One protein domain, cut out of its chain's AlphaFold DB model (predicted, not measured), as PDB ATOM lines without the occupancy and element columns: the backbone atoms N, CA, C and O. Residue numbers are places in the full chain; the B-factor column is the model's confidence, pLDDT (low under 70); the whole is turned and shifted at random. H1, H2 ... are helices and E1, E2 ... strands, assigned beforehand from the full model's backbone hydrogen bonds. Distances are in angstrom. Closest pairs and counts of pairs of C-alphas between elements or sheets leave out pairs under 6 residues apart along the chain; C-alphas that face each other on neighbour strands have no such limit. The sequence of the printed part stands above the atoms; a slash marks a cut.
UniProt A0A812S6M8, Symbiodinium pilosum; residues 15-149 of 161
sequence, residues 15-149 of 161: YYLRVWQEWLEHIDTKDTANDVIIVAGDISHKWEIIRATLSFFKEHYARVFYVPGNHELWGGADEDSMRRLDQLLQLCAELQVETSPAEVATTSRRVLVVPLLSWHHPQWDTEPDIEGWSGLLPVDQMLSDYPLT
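Overview. This is residues 15 to 149 of the 161 residues of a protein of Symbiodinium pilosum (UniProt A0A812S6M8). Three helices, H1, H2 and H3, stand side by side in a row, running the same way, with H2 packed over one face of a small parallel sheet of two strands, E1 and E2. The strand hairpin E3 and E4 lies towards one end of the long axis, and at the other end residues 123 to 138 stick out as a free loop before the short helices H4 and H5. The printed part has 135 residues with five named helices and four named strands, in the order H1 E1 H2 E2 H3 E3 E4 H4 H5. Its class is mixed, helices and strands, with under half of the residues in named elements. The whole is loose and elongated, with a radius of gyration of the C-alphas of 17.9 A and spans of 55 by 32 by 30 A.

Along the chain. H1 is residues 15 to 26, 16.8 A long, beginning at C-alpha 15 (-16.956, 106.705, 12.475). E1 is residues 36 to 40, 13.0 A, and H2 is residues 47 to 60, 20.2 A. E2 is residues 63 to 67, 13.6 A. H3 is residues 81 to 94, 19.7 A, beginning at C-alpha 81 (5.744, 108.849, 13.343). E3 is residues 102 to 105, 10.0 A, and E4 is residues 110 to 113, 9.7 A. H4 is residues 139 to 142, 5.0 A. H5 is residues 145 to 148, 5.2 A, ending at C-alpha 148 (-0.748, 114.355, 11.458).

Arrangement. E1 and E2 are parallel neighbours at 13 degrees; N 39 and O 65 are 2.8 A apart, within hydrogen-bond range. E1, H2 and E2 form a strand-helix-strand unit, two parallel neighbour strands with a helix between, with a right-handed crossover. The closest C-alphas of H2 and E2, Lys 58 and Val 64, are 6.1 A apart. H1 and H2 touch, closest at the C-alphas of Leu 17 and Ile 49, 7.1 A, with a shallow tilt of 10 degrees, the same way. H2 and H3 are close but not clearly touching, with the C-alphas of Arg 51 and Leu 91 closest at 7.5 A. The hairpin E3 and E4 is antiparallel at 147 degrees, with N 104 and O 111 at 2.8 A, within hydrogen-bond range. E2 and E4 are only just apart, at 8.1 A. H4 and H5 only just touch, with 3 pairs of C-alphas within 8 A, and only at the corner; Asp 140 and Tyr 146 have their closest C-alphas, 5.5 A apart. In H1, H2 and H3 every O i to N i+4 pair is within hydrogen-bond range; H4 and H5 are too short for such a pair.

Size, cuts and confidence. The C-alphas of Thr 107 and Ser 134, the two farthest apart, are 57.0 A apart. The printed part has no cut. The links E2 to H3 and E4 to H4 are long, with 13 and 25 residues. Residues 15 to 19 have pLDDT under 70.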
ATOM      1  N   TYR A  15     -16.424 107.647  13.466       48.47
ATOM      2  CA  TYR A  15     -16.956 106.705  12.475       48.47
ATOM      3  C   TYR A  15     -16.096 105.438  12.351       48.47
ATOM      4  O   TYR A  15     -16.650 104.347  12.288       48.47
ATOM      5  N   TYR A  16     -14.766 105.551  12.432       50.25
ATOM      6  CA  TYR A  16     -13.853 104.414  12.228       50.25
ATOM      7  C   TYR A  16     -14.033 103.266  13.230       50.25
ATOM      8  O   TYR A  16     -14.028 102.109  12.830       50.25
ATOM      9  N   LEU A  17     -14.243 103.571  14.517       52.38
ATOM     10  CA  LEU A  17     -14.468 102.552  15.557       52.38
ATOM     11  C   LEU A  17     -15.660 101.649  15.237       52.38
ATOM     12  O   LEU A  17     -15.544 100.431  15.304       52.38
ATOM     13  N   ARG A  18     -16.795 102.268  14.897       60.06
ATOM     14  CA  ARG A  18     -18.046 101.546  14.649       60.06
ATOM     15  C   ARG A  18     -17.978 100.747  13.362       60.06
ATOM     16  O   ARG A  18     -18.335  99.584  13.378       60.06
ATOM     17  N   VAL A  19     -17.433 101.333  12.298       66.94
ATOM     18  CA  VAL A  19     -17.332 100.648  11.005       66.94
ATOM     19  C   VAL A  19     -16.425  99.423  11.093       66.94
ATOM     20  O   VAL A  19     -16.805  98.377  10.583       66.94
ATOM     21  N   TRP A  20     -15.267  99.513  11.761       70.00
ATOM     22  CA  TRP A  20     -14.380  98.356  11.915       70.00
ATOM     23  C   TRP A  20     -14.978  97.275  12.809       70.00
ATOM     24  O   TRP A  20     -14.912  96.106  12.450       70.00
ATOM     25  N   GLN A  21     -15.591  97.641  13.937       70.31
ATOM     26  CA  GLN A  21     -16.259  96.666  14.807       70.31
ATOM     27  C   GLN A  21     -17.408  95.964  14.081       70.31
ATOM     28  O   GLN A  21     -17.453  94.740  14.069       70.31
ATOM     29  N   GLU A  22     -18.265  96.721  13.394       79.69
ATOM     30  CA  GLU A  22     -19.342  96.167  12.573       79.69
ATOM     31  C   GLU A  22     -18.786  95.253  11.470       79.69
ATOM     32  O   GLU A  22     -19.319  94.171  11.246       79.69
ATOM     33  N   TRP A  23     -17.687  95.630  10.808       81.44
ATOM     34  CA  TRP A  23     -17.046  94.783   9.798       81.44
ATOM     35  C   TRP A  23     -16.519  93.468  10.372       81.44
ATOM     36  O   TRP A  23     -16.758  92.412   9.790       81.44
ATOM     37  N   LEU A  24     -15.817  93.521  11.508       82.38
ATOM     38  CA  LEU A  24     -15.279  92.331  12.169       82.38
ATOM     39  C   LEU A  24     -16.393  91.416  12.693       82.38
ATOM     40  O   LEU A  24     -16.236  90.204  12.676       82.38
ATOM     41  N   GLU A  25     -17.537  91.965  13.103       82.81
ATOM     42  CA  GLU A  25     -18.706  91.169  13.504       82.81
ATOM     43  C   GLU A  25     -19.359  90.417  12.333       82.81
ATOM     44  O   GLU A  25     -20.002  89.390  12.546       82.81
ATOM     45  N   HIS A  26     -19.202  90.911  11.101       86.44
ATOM     46  CA  HIS A  26     -19.823  90.332   9.904       86.44
ATOM     47  C   HIS A  26     -18.861  89.508   9.047       86.44
ATOM     48  O   HIS A  26     -19.290  88.922   8.048       86.44
ATOM     49  N   ILE A  27     -17.577  89.453   9.401       86.56
ATOM     50  CA  ILE A  27     -16.635  88.594   8.696       86.56
ATOM     51  C   ILE A  27     -16.893  87.139   9.103       86.56
ATOM     52  O   ILE A  27     -16.841  86.779  10.278       86.56
ATOM     53  N   ASP A  28     -17.214  86.296   8.124       87.00
ATOM     54  CA  ASP A  28     -17.405  84.871   8.375       87.00
ATOM     55  C   ASP A  28     -16.041  84.220   8.622       87.00
ATOM     56  O   ASP A  28     -15.225  84.084   7.712       87.00
ATOM     57  N   THR A  29     -15.780  83.864   9.876       90.88
ATOM     58  CA  THR A  29     -14.553  83.182  10.314       90.88
ATOM     59  C   THR A  29     -14.736  81.671  10.414       90.88
ATOM     60  O   THR A  29     -13.903  80.953  10.974       90.88
ATOM     61  N   LYS A  30     -15.846  81.146   9.887       90.56
ATOM     62  CA  LYS A  30     -16.066  79.711   9.841       90.56
ATOM     63  C   LYS A  30     -15.070  79.062   8.878       90.56
ATOM     64  O   LYS A  30     -14.891  79.503   7.751       90.56
ATOM     65  N   ASP A  31     -14.441  77.986   9.342       90.81
ATOM     66  CA  ASP A  31     -13.475  77.183   8.586       90.81
ATOM     67  C   ASP A  31     -12.169  77.919   8.187       90.81
ATOM     68  O   ASP A  31     -11.339  77.343   7.487       90.81
ATOM     69  N   THR A  32     -11.903  79.123   8.722       94.56
ATOM     70  CA  THR A  32     -10.690  79.923   8.420       94.56
ATOM     71  C   THR A  32      -9.461  79.558   9.256       94.56
ATOM     72  O   THR A  32      -8.387  80.130   9.080       94.56
ATOM     73  N   ALA A  33      -9.569  78.588  10.167       93.50
ATOM     74  CA  ALA A  33      -8.498  78.255  11.113       93.50
ATOM     75  C   ALA A  33      -7.186  77.793  10.444       93.50
ATOM     76  O   ALA A  33      -6.134  77.832  11.078       93.50
ATOM     77  N   ASN A  34      -7.238  77.361   9.177       93.25
ATOM     78  CA  ASN A  34      -6.070  76.984   8.372       93.25
ATOM     79  C   ASN A  34      -5.690  78.039   7.320       93.25
ATOM     80  O   ASN A  34      -4.715  77.851   6.590       93.25
ATOM     81  N   ASP A  35      -6.451  79.127   7.233       95.12
ATOM     82  CA  ASP A  35      -6.279  80.147   6.212       95.12
ATOM     83  C   ASP A  35      -5.235  81.188   6.617       95.12
ATOM     84  O   ASP A  35      -4.855  81.353   7.783       95.12
ATOM     85  N   VAL A  36      -4.768  81.908   5.601       96.00
ATOM     86  CA  VAL A  36      -3.868  83.049   5.734       96.00
ATOM     87  C   VAL A  36      -4.623  84.302   5.330       96.00
ATOM     88  O   VAL A  36      -5.203  84.342   4.246       96.00
ATOM     89  N   ILE A  37      -4.560  85.337   6.161       96.81
ATOM     90  CA  ILE A  37      -5.111  86.656   5.847       96.81
ATOM     91  C   ILE A  37      -3.996  87.695   5.727       96.81
ATOM     92  O   ILE A  37      -3.008  87.660   6.461       96.81
ATOM     93  N   ILE A  38      -4.157  88.617   4.780       97.44
ATOM     94  CA  ILE A  38      -3.296  89.788   4.608       97.44
ATOM     95  C   ILE A  38      -4.141  91.016   4.926       97.44
ATOM     96  O   ILE A  38      -5.150  91.262   4.268       97.44
ATOM     97  N   VAL A  39      -3.717  91.787   5.921       96.62
ATOM     98  CA  VAL A  39      -4.332  93.056   6.309       96.62
ATOM     99  C   VAL A  39      -3.429  94.181   5.797       96.62
ATOM    100  O   VAL A  39      -2.296  94.342   6.245       96.62
ATOM    101  N   ALA A  40      -3.899  94.918   4.793       95.62
ATOM    102  CA  ALA A  40      -3.091  95.874   4.034       95.62
ATOM    103  C   ALA A  40      -3.331  97.331   4.475       95.62
ATOM    104  O   ALA A  40      -3.682  98.175   3.657       95.62
ATOM    105  N   GLY A  41      -3.126  97.601   5.765       93.75
ATOM    106  CA  GLY A  41      -3.087  98.952   6.332       93.75
ATOM    107  C   GLY A  41      -4.438  99.561   6.690       93.75
ATOM    108  O   GLY A  41      -5.484  98.927   6.552       93.75
ATOM    109  N   ASP A  42      -4.371 100.794   7.192       93.12
ATOM    110  CA  ASP A  42      -5.488 101.696   7.495       93.12
ATOM    111  C   ASP A  42      -6.569 101.110   8.410       93.12
ATOM    112  O   ASP A  42      -7.772 101.352   8.261       93.12
ATOM    113  N   ILE A  43      -6.125 100.396   9.443       93.62
ATOM    114  CA  ILE A  43      -6.985  99.994  10.552       93.62
ATOM    115  C   ILE A  43      -7.393 101.246  11.339       93.62
ATOM    116  O   ILE A  43      -8.580 101.548  11.477       93.62
ATOM    117  N   SER A  44      -6.429 101.972  11.914       92.88
ATOM    118  CA  SER A  44      -6.691 103.164  12.722       92.88
ATOM    119  C   SER A  44      -5.420 103.883  13.183       92.88
ATOM    120  O   SER A  44      -4.362 103.291  13.329       92.88
ATOM    121  N   HIS A  45      -5.574 105.138  13.611       91.62
ATOM    122  CA  HIS A  45      -4.601 105.851  14.450       91.62
ATOM    123  C   HIS A  45      -4.742 105.517  15.954       91.62
ATOM    124  O   HIS A  45      -4.011 106.040  16.796       91.62
ATOM    125  N   LYS A  46      -5.701 104.675  16.352       92.06
ATOM    126  CA  LYS A  46      -5.975 104.340  17.759       92.06
ATOM    127  C   LYS A  46      -5.433 102.968  18.133       92.06
ATOM    128  O   LYS A  46      -5.884 101.958  17.592       92.06
ATOM    129  N   TRP A  47      -4.522 102.934  19.104       94.19
ATOM    130  CA  TRP A  47      -3.849 101.714  19.561       94.19
ATOM    131  C   TRP A  47      -4.812 100.615  20.012       94.19
ATOM    132  O   TRP A  47      -4.583  99.443  19.718       94.19
ATOM    133  N   GLU A  48      -5.900 100.979  20.690       93.69
ATOM    134  CA  GLU A  48      -6.913 100.033  21.150       93.69
ATOM    135  C   GLU A  48      -7.625  99.326  19.990       93.69
ATOM    136  O   GLU A  48      -7.924  98.139  20.095       93.69
ATOM    137  N   ILE A  49      -7.829 100.019  18.865       92.69
ATOM    138  CA  ILE A  49      -8.462  99.449  17.667       92.69
ATOM    139  C   ILE A  49      -7.475  98.567  16.932       92.69
ATOM    140  O   ILE A  49      -7.804  97.431  16.622       92.69
ATOM    141  N   ILE A  50      -6.257  99.066  16.700       95.44
ATOM    142  CA  ILE A  50      -5.203  98.301  16.028       95.44
ATOM    143  C   ILE A  50      -5.003  96.965  16.747       95.44
ATOM    144  O   ILE A  50      -5.057  95.908  16.121       95.44
ATOM    145  N   ARG A  51      -4.837  97.002  18.077       96.56
ATOM    146  CA  ARG A  51      -4.662  95.793  18.884       96.56
ATOM    147  C   ARG A  51      -5.884  94.883  18.792       96.56
ATOM    148  O   ARG A  51      -5.704  93.696  18.562       96.56
ATOM    149  N   ALA A  52      -7.101  95.405  18.965       94.31
ATOM    150  CA  ALA A  52      -8.314  94.588  18.903       94.31
ATOM    151  C   ALA A  52      -8.479  93.898  17.538       94.31
ATOM    152  O   ALA A  52      -8.715  92.694  17.488       94.31
ATOM    153  N   THR A  53      -8.283  94.635  16.444       94.75
ATOM    154  CA  THR A  53      -8.397  94.128  15.073       94.75
ATOM    155  C   THR A  53      -7.345  93.063  14.771       94.75
ATOM    156  O   THR A  53      -7.678  91.983  14.286       94.75
ATOM    157  N   LEU A  54      -6.071  93.327  15.079       97.12
ATOM    158  CA  LEU A  54      -4.999  92.362  14.827       97.12
ATOM    159  C   LEU A  54      -5.137  91.109  15.703       97.12
ATOM    160  O   LEU A  54      -4.929  90.003  15.208       97.12
ATOM    161  N   SER A  55      -5.546  91.261  16.969       97.00
ATOM    162  CA  SER A  55      -5.850  90.127  17.850       97.00
ATOM    163  C   SER A  55      -6.992  89.271  17.306       97.00
ATOM    164  O   SER A  55      -6.862  88.052  17.286       97.00
ATOM    165  N   PHE A  56      -8.073  89.893  16.820       95.38
ATOM    166  CA  PHE A  56      -9.195  89.179  16.210       95.38
ATOM    167  C   PHE A  56      -8.723  88.317  15.033       95.38
ATOM    168  O   PHE A  56      -8.948  87.110  15.005       95.38
ATOM    169  N   PHE A  57      -7.990  88.898  14.079       96.88
ATOM    170  CA  PHE A  57      -7.487  88.119  12.947       96.88
ATOM    171  C   PHE A  57      -6.538  87.008  13.392       96.88
ATOM    172  O   PHE A  57      -6.568  85.912  12.834       96.88
ATOM    173  N   LYS A  58      -5.720  87.257  14.415       97.25
ATOM    174  CA  LYS A  58      -4.810  86.243  14.942       97.25
ATOM    175  C   LYS A  58      -5.541  85.074  15.603       97.25
ATOM    176  O   LYS A  58      -5.050  83.951  15.512       97.25
ATOM    177  N   GLU A  59      -6.688  85.318  16.232       96.62
ATOM    178  CA  GLU A  59      -7.531  84.283  16.841       96.62
ATOM    179  C   GLU A  59      -8.211  83.388  15.789       96.62
ATOM    180  O   GLU A  59      -8.381  82.190  16.016       96.62
ATOM    181  N   HIS A  60      -8.554  83.945  14.624       96.44
ATOM    182  CA  HIS A  60      -9.365  83.261  13.609       96.44
ATOM    183  C   HIS A  60      -8.588  82.676  12.419       96.44
ATOM    184  O   HIS A  60      -9.127  81.821  11.711       96.44
ATOM    185  N   TYR A  61      -7.346  83.106  12.185       97.44
ATOM    186  CA  TYR A  61      -6.533  82.687  11.037       97.44
ATOM    187  C   TYR A  61      -5.201  82.073  11.476       97.44
ATOM    188  O   TYR A  61      -4.532  82.564  12.391       97.44
ATOM    189  N   ALA A  62      -4.750  81.039  10.757       96.12
ATOM    190  CA  ALA A  62      -3.470  80.384  11.030       96.12
ATOM    191  C   ALA A  62      -2.309  81.384  10.968       96.12
ATOM    192  O   ALA A  62      -1.419  81.394  11.828       96.12
ATOM    193  N   ARG A  63      -2.329  82.256   9.954       97.62
ATOM    194  CA  ARG A  63      -1.313  83.290   9.735       97.62
ATOM    195  C   ARG A  63      -1.963  84.608   9.358       97.62
ATOM    196  O   ARG A  63      -2.913  84.646   8.582       97.62
ATOM    197  N   VAL A  64      -1.402  85.682   9.897       98.44
ATOM    198  CA  VAL A  64      -1.840  87.051   9.645       98.44
ATOM    199  C   VAL A  64      -0.621  87.818   9.180       98.44
ATOM    200  O   VAL A  64       0.345  87.930   9.929       98.44
ATOM    201  N   PHE A  65      -0.670  88.330   7.959       98.62
ATOM    202  CA  PHE A  65       0.305  89.286   7.458       98.62
ATOM    203  C   PHE A  65      -0.253  90.691   7.577       98.62
ATOM    204  O   PHE A  65      -1.440  90.906   7.332       98.62
ATOM    205  N   TYR A  66       0.606  91.646   7.909       98.31
ATOM    206  CA  TYR A  66       0.206  93.034   8.065       98.31
ATOM    207  C   TYR A  66       1.213  93.997   7.446       98.31
ATOM    208  O   TYR A  66       2.426  93.831   7.585       98.31
ATOM    209  N   VAL A  67       0.685  95.025   6.789       97.38
ATOM    210  CA  VAL A  67       1.425  96.221   6.379       97.38
ATOM    211  C   VAL A  67       0.696  97.417   6.982       97.38
ATOM    212  O   VAL A  67      -0.500  97.528   6.742       97.38
ATOM    213  N   PRO A  68       1.351  98.298   7.753       96.06
ATOM    214  CA  PRO A  68       0.732  99.539   8.200       96.06
ATOM    215  C   PRO A  68       0.483 100.496   7.031       96.06
ATOM    216  O   PRO A  68       1.321 100.628   6.139       96.06
ATOM    217  N   GLY A  69      -0.664 101.164   7.068       94.69
ATOM    218  CA  GLY A  69      -1.007 102.290   6.212       94.69
ATOM    219  C   GLY A  69      -0.603 103.623   6.841       94.69
ATOM    220  O   GLY A  69       0.137 103.686   7.831       94.69
ATOM    221  N   ASN A  70      -1.081 104.718   6.256       92.94
ATOM    222  CA  ASN A  70      -0.761 106.064   6.721       92.94
ATOM    223  C   ASN A  70      -1.473 106.414   8.024       92.94
ATOM    224  O   ASN A  70      -0.878 107.074   8.878       92.94
ATOM    225  N   HIS A  71      -2.689 105.902   8.226       93.50
ATOM    226  CA  HIS A  71      -3.464 106.169   9.435       93.50
ATOM    227  C   HIS A  71      -2.756 105.680  10.697       93.50
ATOM    228  O   HIS A  71      -2.852 106.303  11.756       93.50
ATOM    229  N   GLU A  72      -2.008 104.585  10.596       95.06
ATOM    230  CA  GLU A  72      -1.241 104.059  11.715       95.06
ATOM    231  C   GLU A  72      -0.095 104.968  12.147       95.06
ATOM    232  O   GLU A  72       0.326 104.871  13.296       95.06
ATOM    233  N   LEU A  73       0.397 105.847  11.272       94.81
ATOM    234  CA  LEU A  73       1.488 106.777  11.572       94.81
ATOM    235  C   LEU A  73       1.005 108.150  12.040       94.81
ATOM    236  O   LEU A  73       1.832 108.982  12.426       94.81
ATOM    237  N   TRP A  74      -0.309 108.383  12.036       93.88
ATOM    238  CA  TRP A  74      -0.895 109.617  12.542       93.88
ATOM    239  C   TRP A  74      -0.770 109.694  14.062       93.88
ATOM    240  O   TRP A  74      -1.242 108.809  14.781       93.88
ATOM    241  N   GLY A  75      -0.159 110.772  14.540       89.38
ATOM    242  CA  GLY A  75       0.102 111.021  15.953       89.38
ATOM    243  C   GLY A  75      -0.271 112.435  16.384       89.38
ATOM    244  O   GLY A  75      -0.739 113.260  15.597       89.38
ATOM    245  N   GLY A  76      -0.095 112.711  17.676       86.56
ATOM    246  CA  GLY A  76      -0.145 114.084  18.189       86.56
ATOM    247  C   GLY A  76       1.087 114.900  17.778       86.56
ATOM    248  O   GLY A  76       2.100 114.330  17.394       86.56
ATOM    249  N   ALA A  77       1.036 116.226  17.953       79.25
ATOM    250  CA  ALA A  77       2.109 117.154  17.555       79.25
ATOM    251  C   ALA A  77       3.515 116.802  18.091       79.25
ATOM    252  O   ALA A  77       4.518 117.139  17.465       79.25
ATOM    253  N   ASP A  78       3.584 116.131  19.244       79.38
ATOM    254  CA  ASP A  78       4.829 115.727  19.908       79.38
ATOM    255  C   ASP A  78       5.176 114.235  19.695       79.38
ATOM    256  O   ASP A  78       6.125 113.720  20.293       79.38
ATOM    257  N   GLU A  79       4.400 113.512  18.884       87.00
ATOM    258  CA  GLU A  79       4.567 112.080  18.622       87.00
ATOM    259  C   GLU A  79       5.289 111.854  17.289       87.00
ATOM    260  O   GLU A  79       4.773 112.159  16.219       87.00
ATOM    261  N   ASP A  80       6.495 111.294  17.361       92.38
ATOM    262  CA  ASP A  80       7.301 110.931  16.193       92.38
ATOM    263  C   ASP A  80       6.695 109.713  15.466       92.38
ATOM    264  O   ASP A  80       6.561 108.629  16.043       92.38
ATOM    265  N   SER A  81       6.362 109.880  14.184       94.38
ATOM    266  CA  SER A  81       5.744 108.849  13.343       94.38
ATOM    267  C   SER A  81       6.653 107.637  13.101       94.38
ATOM    268  O   SER A  81       6.147 106.524  12.981       94.38
ATOM    269  N   MET A  82       7.981 107.797  13.087       93.69
ATOM    270  CA  MET A  82       8.910 106.660  12.998       93.69
ATOM    271  C   MET A  82       8.934 105.865  14.298       93.69
ATOM    272  O   MET A  82       8.872 104.639  14.276       93.69
ATOM    273  N   ARG A  83       8.934 106.548  15.447       94.38
ATOM    274  CA  ARG A  83       8.806 105.864  16.744       94.38
ATOM    275  C   ARG A  83       7.481 105.111  16.843       94.38
ATOM    276  O   ARG A  83       7.425 104.019  17.407       94.38
ATOM    277  N   ARG A  84       6.415 105.699  16.308       95.19
ATOM    278  CA  ARG A  84       5.091 105.088  16.265       95.19
ATOM    279  C   ARG A  84       5.069 103.837  15.379       95.19
ATOM    280  O   ARG A  84       4.514 102.819  15.790       95.19
ATOM    281  N   LEU A  85       5.744 103.871  14.226       96.31
ATOM    282  CA  LEU A  85       5.979 102.691  13.389       96.31
ATOM    283  C   LEU A  85       6.716 101.592  14.164       96.31
ATOM    284  O   LEU A  85       6.263 100.450  14.167       96.31
ATOM    285  N   ASP A  86       7.801 101.926  14.865       96.81
ATOM    286  CA  ASP A  86       8.563 100.951  15.657       96.81
ATOM    287  C   ASP A  86       7.686 100.279  16.725       96.81
ATOM    288  O   ASP A  86       7.686  99.054  16.872       96.81
ATOM    289  N   GLN A  87       6.880 101.069  17.440       97.62
ATOM    290  CA  GLN A  87       5.929 100.570  18.439       97.62
ATOM    291  C   GLN A  87       4.861  99.664  17.819       97.62
ATOM    292  O   GLN A  87       4.458  98.670  18.423       97.62
ATOM    293  N   LEU A  88       4.412  99.981  16.607       98.12
ATOM    294  CA  LEU A  88       3.442  99.174  15.887       98.12
ATOM    295  C   LEU A  88       4.030  97.842  15.419       98.12
ATOM    296  O   LEU A  88       3.382  96.804  15.550       98.12
ATOM    297  N   LEU A  89       5.260  97.845  14.908       98.38
ATOM    298  CA  LEU A  89       5.959  96.615  14.539       98.38
ATOM    299  C   LEU A  89       6.220  95.742  15.773       98.38
ATOM    300  O   LEU A  89       6.061  94.523  15.703       98.38
ATOM    301  N   GLN A  90       6.532  96.357  16.918       98.62
ATOM    302  CA  GLN A  90       6.634  95.656  18.197       98.62
ATOM    303  C   GLN A  90       5.294  95.032  18.612       98.62
ATOM    304  O   GLN A  90       5.261  93.856  18.970       98.62
ATOM    305  N   LEU A  91       4.185  95.770  18.505       98.62
ATOM    306  CA  LEU A  91       2.840  95.241  18.749       98.62
ATOM    307  C   LEU A  91       2.526  94.041  17.841       98.62
ATOM    308  O   LEU A  91       1.992  93.038  18.308       98.62
ATOM    309  N   CYS A  92       2.870  94.119  16.554       98.56
ATOM    310  CA  CYS A  92       2.674  93.005  15.629       98.56
ATOM    311  C   CYS A  92       3.469  91.771  16.071       98.56
ATOM    312  O   CYS A  92       2.918  90.673  16.105       98.56
ATOM    313  N   ALA A  93       4.726  91.951  16.486       98.50
ATOM    314  CA  ALA A  93       5.549  90.864  17.007       98.50
ATOM    315  C   ALA A  93       4.960  90.243  18.288       98.50
ATOM    316  O   ALA A  93       4.907  89.018  18.397       98.50
ATOM    317  N   GLU A  94       4.465  91.063  19.225       98.56
ATOM    318  CA  GLU A  94       3.762  90.601  20.437       98.56
ATOM    319  C   GLU A  94       2.538  89.741  20.100       98.56
ATOM    320  O   GLU A  94       2.290  88.727  20.753       98.56
ATOM    321  N   LEU A  95       1.783  90.136  19.072       98.56
ATOM    322  CA  LEU A  95       0.584  89.442  18.606       98.56
ATOM    323  C   LEU A  95       0.878  88.317  17.605       98.56
ATOM    324  O   LEU A  95      -0.057  87.709  17.098       98.56
ATOM    325  N   GLN A  96       2.147  88.026  17.295       98.50
ATOM    326  CA  GLN A  96       2.535  87.037  16.279       98.50
ATOM    327  C   GLN A  96       1.922  87.312  14.890       98.50
ATOM    328  O   GLN A  96       1.572  86.388  14.148       98.50
ATOM    329  N   VAL A  97       1.784  88.593  14.551       98.56
ATOM    330  CA  VAL A  97       1.410  89.091  13.227       98.56
ATOM    331  C   VAL A  97       2.675  89.348  12.414       98.56
ATOM    332  O   VAL A  97       3.630  89.966  12.881       98.56
ATOM    333  N   GLU A  98       2.687  88.859  11.180       98.56
ATOM    334  CA  GLU A  98       3.861  88.840  10.319       98.56
ATOM    335  C   GLU A  98       3.975  90.124   9.494       98.56
ATOM    336  O   GLU A  98       3.124  90.440   8.666       98.56
ATOM    337  N   THR A  99       5.074  90.849   9.683       98.44
ATOM    338  CA  THR A  99       5.395  92.096   8.962       98.44
ATOM    339  C   THR A  99       6.640  91.956   8.083       98.44
ATOM    340  O   THR A  99       7.182  92.937   7.584       98.44
ATOM    341  N   SER A 100       7.123  90.724   7.899       97.75
ATOM    342  CA  SER A 100       8.326  90.387   7.134       97.75
ATOM    343  C   SER A 100       8.017  89.371   6.032       97.75
ATOM    344  O   SER A 100       7.006  88.667   6.121       97.75
ATOM    345  N   PRO A 101       8.868  89.264   4.994       98.12
ATOM    346  CA  PRO A 101       8.692  88.273   3.941       98.12
ATOM    347  C   PRO A 101       8.627  86.850   4.493       98.12
ATOM    348  O   PRO A 101       9.501  86.448   5.263       98.12
ATOM    349  N   ALA A 102       7.642  86.068   4.057       97.75
ATOM    350  CA  ALA A 102       7.561  84.661   4.421       97.75
ATOM    351  C   ALA A 102       6.843  83.821   3.363       97.75
ATOM    352  O   ALA A 102       5.940  84.274   2.657       97.75
ATOM    353  N   GLU A 103       7.259  82.563   3.252       97.56
ATOM    354  CA  GLU A 103       6.644  81.611   2.336       97.56
ATOM    355  C   GLU A 103       5.361  81.034   2.941       97.56
ATOM    356  O   GLU A 103       5.341  80.618   4.101       97.56
ATOM    357  N   VAL A 104       4.295  80.976   2.150       96.50
ATOM    358  CA  VAL A 104       3.024  80.328   2.467       96.50
ATOM    359  C   VAL A 104       2.852  79.130   1.538       96.50
ATOM    360  O   VAL A 104       2.844  79.267   0.313       96.50
ATOM    361  N   ALA A 105       2.706  77.942   2.120       93.00
ATOM    362  CA  ALA A 105       2.342  76.746   1.376       93.00
ATOM    363  C   ALA A 105       0.819  76.680   1.218       93.00
ATOM    364  O   ALA A 105       0.079  76.802   2.189       93.00
ATOM    365  N   THR A 106       0.358  76.458  -0.006       85.56
ATOM    366  CA  THR A 106      -1.019  76.070  -0.311       85.56
ATOM    367  C   THR A 106      -1.076  74.565  -0.568       85.56
ATOM    368  O   THR A 106      -0.056  73.873  -0.571       85.56
ATOM    369  N   THR A 107      -2.267  74.041  -0.855       86.62
ATOM    370  CA  THR A 107      -2.458  72.637  -1.253       86.62
ATOM    371  C   THR A 107      -1.687  72.233  -2.514       86.62
ATOM    372  O   THR A 107      -1.462  71.044  -2.725       86.62
ATOM    373  N   SER A 108      -1.281  73.188  -3.359       91.50
ATOM    374  CA  SER A 108      -0.692  72.910  -4.678       91.50
ATOM    375  C   SER A 108       0.591  73.679  -5.001       91.50
ATOM    376  O   SER A 108       1.281  73.318  -5.952       91.50
ATOM    377  N   ARG A 109       0.934  74.734  -4.252       94.62
ATOM    378  CA  ARG A 109       2.096  75.591  -4.534       94.62
ATOM    379  C   ARG A 109       2.631  76.266  -3.277       94.62
ATOM    380  O   ARG A 109       1.968  76.308  -2.250       94.62
ATOM    381  N   ARG A 110       3.823  76.841  -3.386       95.81
ATOM    382  CA  ARG A 110       4.384  77.773  -2.404       95.81
ATOM    383  C   ARG A 110       4.348  79.177  -2.997       95.81
ATOM    384  O   ARG A 110       4.652  79.345  -4.177       95.81
ATOM    385  N   VAL A 111       3.929  80.156  -2.208       95.94
ATOM    386  CA  VAL A 111       3.915  81.574  -2.586       95.94
ATOM    387  C   VAL A 111       4.710  82.368  -1.561       95.94
ATOM    388  O   VAL A 111       4.640  82.079  -0.371       95.94
ATOM    389  N   LEU A 112       5.475  83.359  -2.009       97.50
ATOM    390  CA  LEU A 112       6.159  84.286  -1.113       97.50
ATOM    391  C   LEU A 112       5.255  85.498  -0.886       97.50
ATOM    392  O   LEU A 112       4.911  86.191  -1.842       97.50
ATOM    393  N   VAL A 113       4.878  85.747   0.365       97.62
ATOM    394  CA  VAL A 113       4.195  86.982   0.764       97.62
ATOM    395  C   VAL A 113       5.259  87.964   1.236       97.62
ATOM    396  O   VAL A 113       6.090  87.615   2.072       97.62
ATOM    397  N   VAL A 114       5.254  89.176   0.678       97.88
ATOM    398  CA  VAL A 114       6.244  90.227   0.957       97.88
ATOM    399  C   VAL A 114       5.508  91.494   1.403       97.88
ATOM    400  O   VAL A 114       5.075  92.268   0.551       97.88
ATOM    401  N   PRO A 115       5.336  91.712   2.719       97.12
ATOM    402  CA  PRO A 115       4.864  92.984   3.259       97.12
ATOM    403  C   PRO A 115       5.850  94.106   2.897       97.12
ATOM    404  O   PRO A 115       7.045  93.987   3.170       97.12
ATOM    405  N   LEU A 116       5.370  95.178   2.263       95.25
ATOM    406  CA  LEU A 116       6.201  96.304   1.833       95.25
ATOM    407  C   LEU A 116       5.791  97.576   2.568       95.25
ATOM    408  O   LEU A 116       4.690  98.083   2.372       95.25
ATOM    409  N   LEU A 117       6.707  98.116   3.371       92.62
ATOM    410  CA  LEU A 117       6.562  99.458   3.922       92.62
ATOM    411  C   LEU A 117       6.836 100.470   2.814       92.62
ATOM    412  O   LEU A 117       7.920 100.490   2.231       92.62
ATOM    413  N   SER A 118       5.839 101.292   2.513       89.06
ATOM    414  CA  SER A 118       5.939 102.339   1.505       89.06
ATOM    415  C   SER A 118       5.233 103.599   1.984       89.06
ATOM    416  O   SER A 118       4.365 103.546   2.853       89.06
ATOM    417  N   TRP A 119       5.644 104.736   1.434       90.00
ATOM    418  CA  TRP A 119       5.035 106.031   1.692       90.00
ATOM    419  C   TRP A 119       4.883 106.775   0.372       90.00
ATOM    420  O   TRP A 119       5.684 106.582  -0.547       90.00
ATOM    421  N   HIS A 120       3.858 107.616   0.265       86.94
ATOM    422  CA  HIS A 120       3.687 108.467  -0.904       86.94
ATOM    423  C   HIS A 120       4.746 109.579  -0.907       86.94
ATOM    424  O   HIS A 120       5.217 110.016   0.142       86.94
ATOM    425  N   HIS A 121       5.108 110.071  -2.090       86.56
ATOM    426  CA  HIS A 121       5.988 111.227  -2.217       86.56
ATOM    427  C   HIS A 121       5.336 112.276  -3.125       86.56
ATOM    428  O   HIS A 121       4.878 111.906  -4.206       86.56
ATOM    429  N   PRO A 122       5.325 113.575  -2.758       83.50
ATOM    430  CA  PRO A 122       4.655 114.613  -3.548       83.50
ATOM    431  C   PRO A 122       5.172 114.721  -4.985       83.50
ATOM    432  O   PRO A 122       4.457 115.139  -5.877       83.50
ATOM    433  N   GLN A 123       6.417 114.315  -5.238       85.06
ATOM    434  CA  GLN A 123       6.991 114.331  -6.592       85.06
ATOM    435  C   GLN A 123       6.403 113.286  -7.538       85.06
ATOM    436  O   GLN A 123       6.697 113.319  -8.730       85.06
ATOM    437  N   TRP A 124       5.644 112.324  -7.016       86.06
ATOM    438  CA  TRP A 124       4.908 111.371  -7.840       86.06
ATOM    439  C   TRP A 124       3.517 111.887  -8.210       86.06
ATOM    440  O   TRP A 124       2.861 111.268  -9.043       86.06
ATOM    441  N   ASP A 125       3.092 113.018  -7.641       85.31
ATOM    442  CA  ASP A 125       1.910 113.734  -8.095       85.31
ATOM    443  C   ASP A 125       2.267 114.558  -9.340       85.31
ATOM    444  O   ASP A 125       2.895 115.616  -9.267       85.31
ATOM    445  N   THR A 126       1.955 113.998 -10.508       87.62
ATOM    446  CA  THR A 126       2.195 114.625 -11.817       87.62
ATOM    447  C   THR A 126       0.912 115.139 -12.460       87.62
ATOM    448  O   THR A 126       0.927 115.518 -13.634       87.62
ATOM    449  N   GLU A 127      -0.213 115.062 -11.747       87.06
ATOM    450  CA  GLU A 127      -1.497 115.507 -12.270       87.06
ATOM    451  C   GLU A 127      -1.520 117.042 -12.373       87.06
ATOM    452  O   GLU A 127      -0.891 117.735 -11.572       87.06
ATOM    453  N   PRO A 128      -2.181 117.607 -13.399       85.25
ATOM    454  CA  PRO A 128      -2.323 119.051 -13.501       85.25
ATOM    455  C   PRO A 128      -3.223 119.583 -12.381       85.25
ATOM    456  O   PRO A 128      -4.178 118.921 -11.969       85.25
ATOM    457  N   ASP A 129      -2.963 120.819 -11.958       82.44
ATOM    458  CA  ASP A 129      -3.822 121.512 -10.999       82.44
ATOM    459  C   ASP A 129      -5.278 121.569 -11.492       82.44
ATOM    460  O   ASP A 129      -5.563 121.765 -12.679       82.44
ATOM    461  N   ILE A 130      -6.224 121.432 -10.559       83.56
ATOM    462  CA  ILE A 130      -7.653 121.522 -10.866       83.56
ATOM    463  C   ILE A 130      -8.010 122.976 -11.191       83.56
ATOM    464  O   ILE A 130      -8.100 123.835 -10.312       83.56
ATOM    465  N   GLU A 131      -8.273 123.243 -12.466       85.06
ATOM    466  CA  GLU A 131      -8.728 124.550 -12.933       85.06
ATOM    467  C   GLU A 131     -10.244 124.754 -12.726       85.06
ATOM    468  O   GLU A 131     -11.040 123.815 -12.671       85.06
ATOM    469  N   GLY A 132     -10.676 126.016 -12.634       87.44
ATOM    470  CA  GLY A 132     -12.099 126.385 -12.585       87.44
ATOM    471  C   GLY A 132     -12.771 126.289 -11.209       87.44
ATOM    472  O   GLY A 132     -13.943 126.646 -11.086       87.44
ATOM    473  N   TRP A 133     -12.039 125.877 -10.173       83.75
ATOM    474  CA  TRP A 133     -12.497 125.854  -8.782       83.75
ATOM    475  C   TRP A 133     -11.701 126.857  -7.945       83.75
ATOM    476  O   TRP A 133     -10.478 126.909  -8.017       83.75
ATOM    477  N   SER A 134     -12.388 127.676  -7.145       86.19
ATOM    478  CA  SER A 134     -11.760 128.657  -6.254       86.19
ATOM    479  C   SER A 134     -11.896 128.247  -4.788       86.19
ATOM    480  O   SER A 134     -12.862 127.596  -4.394       86.19
ATOM    481  N   GLY A 135     -10.911 128.630  -3.969       85.44
ATOM    482  CA  GLY A 135     -10.902 128.332  -2.533       85.44
ATOM    483  C   GLY A 135     -10.371 126.944  -2.159       85.44
ATOM    484  O   GLY A 135     -10.525 126.546  -1.006       85.44
ATOM    485  N   LEU A 136      -9.742 126.223  -3.093       83.75
ATOM    486  CA  LEU A 136      -8.993 125.010  -2.766       83.75
ATOM    487  C   LEU A 136      -7.770 125.381  -1.922       83.75
ATOM    488  O   LEU A 136      -7.018 126.296  -2.262       83.75
ATOM    489  N   LEU A 137      -7.607 124.689  -0.798       85.19
ATOM    490  CA  LEU A 137      -6.409 124.820   0.018       85.19
ATOM    491  C   LEU A 137      -5.255 124.051  -0.644       85.19
ATOM    492  O   LEU A 137      -5.502 123.102  -1.388       85.19
ATOM    493  N   PRO A 138      -3.998 124.422  -0.357       84.25
ATOM    494  CA  PRO A 138      -2.846 123.615  -0.736       84.25
ATOM    495  C   PRO A 138      -2.983 122.153  -0.279       84.25
ATOM    496  O   PRO A 138      -3.539 121.880   0.789       84.25
ATOM    497  N   VAL A 139      -2.449 121.211  -1.066       82.94
ATOM    498  CA  VAL A 139      -2.555 119.762  -0.802       82.94
ATOM    499  C   VAL A 139      -2.054 119.374   0.592       82.94
ATOM    500  O   VAL A 139      -2.651 118.530   1.257       82.94
ATOM    501  N   ASP A 140      -1.020 120.059   1.082       84.31
ATOM    502  CA  ASP A 140      -0.430 119.838   2.402       84.31
ATOM    503  C   ASP A 140      -1.300 120.325   3.572       84.31
ATOM    504  O   ASP A 140      -1.010 120.029   4.729       84.31
ATOM    505  N   GLN A 141      -2.376 121.053   3.282       85.69
ATOM    506  CA  GLN A 141      -3.402 121.448   4.246       85.69
ATOM    507  C   GLN A 141      -4.677 120.612   4.108       85.69
ATOM    508  O   GLN A 141      -5.491 120.587   5.030       85.69
ATOM    509  N   MET A 142      -4.866 119.946   2.966       85.44
ATOM    510  CA  MET A 142      -6.032 119.098   2.708       85.44
ATOM    511  C   MET A 142      -5.797 117.641   3.100       85.44
ATOM    512  O   MET A 142      -6.697 117.006   3.650       85.44
ATOM    513  N   LEU A 143      -4.608 117.102   2.823       87.62
ATOM    514  CA  LEU A 143      -4.270 115.720   3.136       87.62
ATOM    515  C   LEU A 143      -3.810 115.607   4.588       87.62
ATOM    516  O   LEU A 143      -2.801 116.192   4.975       87.62
ATOM    517  N   SER A 144      -4.545 114.817   5.372       90.88
ATOM    518  CA  SER A 144      -4.317 114.612   6.809       90.88
ATOM    519  C   SER A 144      -2.909 114.122   7.151       90.88
ATOM    520  O   SER A 144      -2.427 114.399   8.244       90.88
ATOM    521  N   ASP A 145      -2.228 113.455   6.221       90.62
ATOM    522  CA  ASP A 145      -0.872 112.942   6.424       90.62
ATOM    523  C   ASP A 145       0.125 114.046   6.774       90.62
ATOM    524  O   ASP A 145       0.963 113.858   7.650       90.62
ATOM    525  N   TYR A 146       0.024 115.219   6.151       88.81
ATOM    526  CA  TYR A 146       0.967 116.313   6.386       88.81
ATOM    527  C   TYR A 146       0.880 116.898   7.802       88.81
ATOM    528  O   TYR A 146       1.926 117.035   8.433       88.81
ATOM    529  N   PRO A 147      -0.308 117.264   8.329       89.12
ATOM    530  CA  PRO A 147      -0.412 117.783   9.686       89.12
ATOM    531  C   PRO A 147      -0.375 116.703  10.773       89.12
ATOM    532  O   PRO A 147      -0.117 117.060  11.919       89.12
ATOM    533  N   LEU A 148      -0.666 115.432  10.459       92.12
ATOM    534  CA  LEU A 148      -0.748 114.355  11.458       92.12
ATOM    535  C   LEU A 148       0.485 113.447  11.508       92.12
ATOM    536  O   LEU A 148       0.555 112.598  12.395       92.12
ATOM    537  N   THR A 149       1.445 113.593  10.590       92.50
ATOM    538  CA  THR A 149       2.725 112.876  10.666       92.50
ATOM    539  C   THR A 149       3.871 113.809  11.022       92.50
ATOM    540  O   THR A 149       3.994 114.925  10.512       92.50
TER     541      THR A 149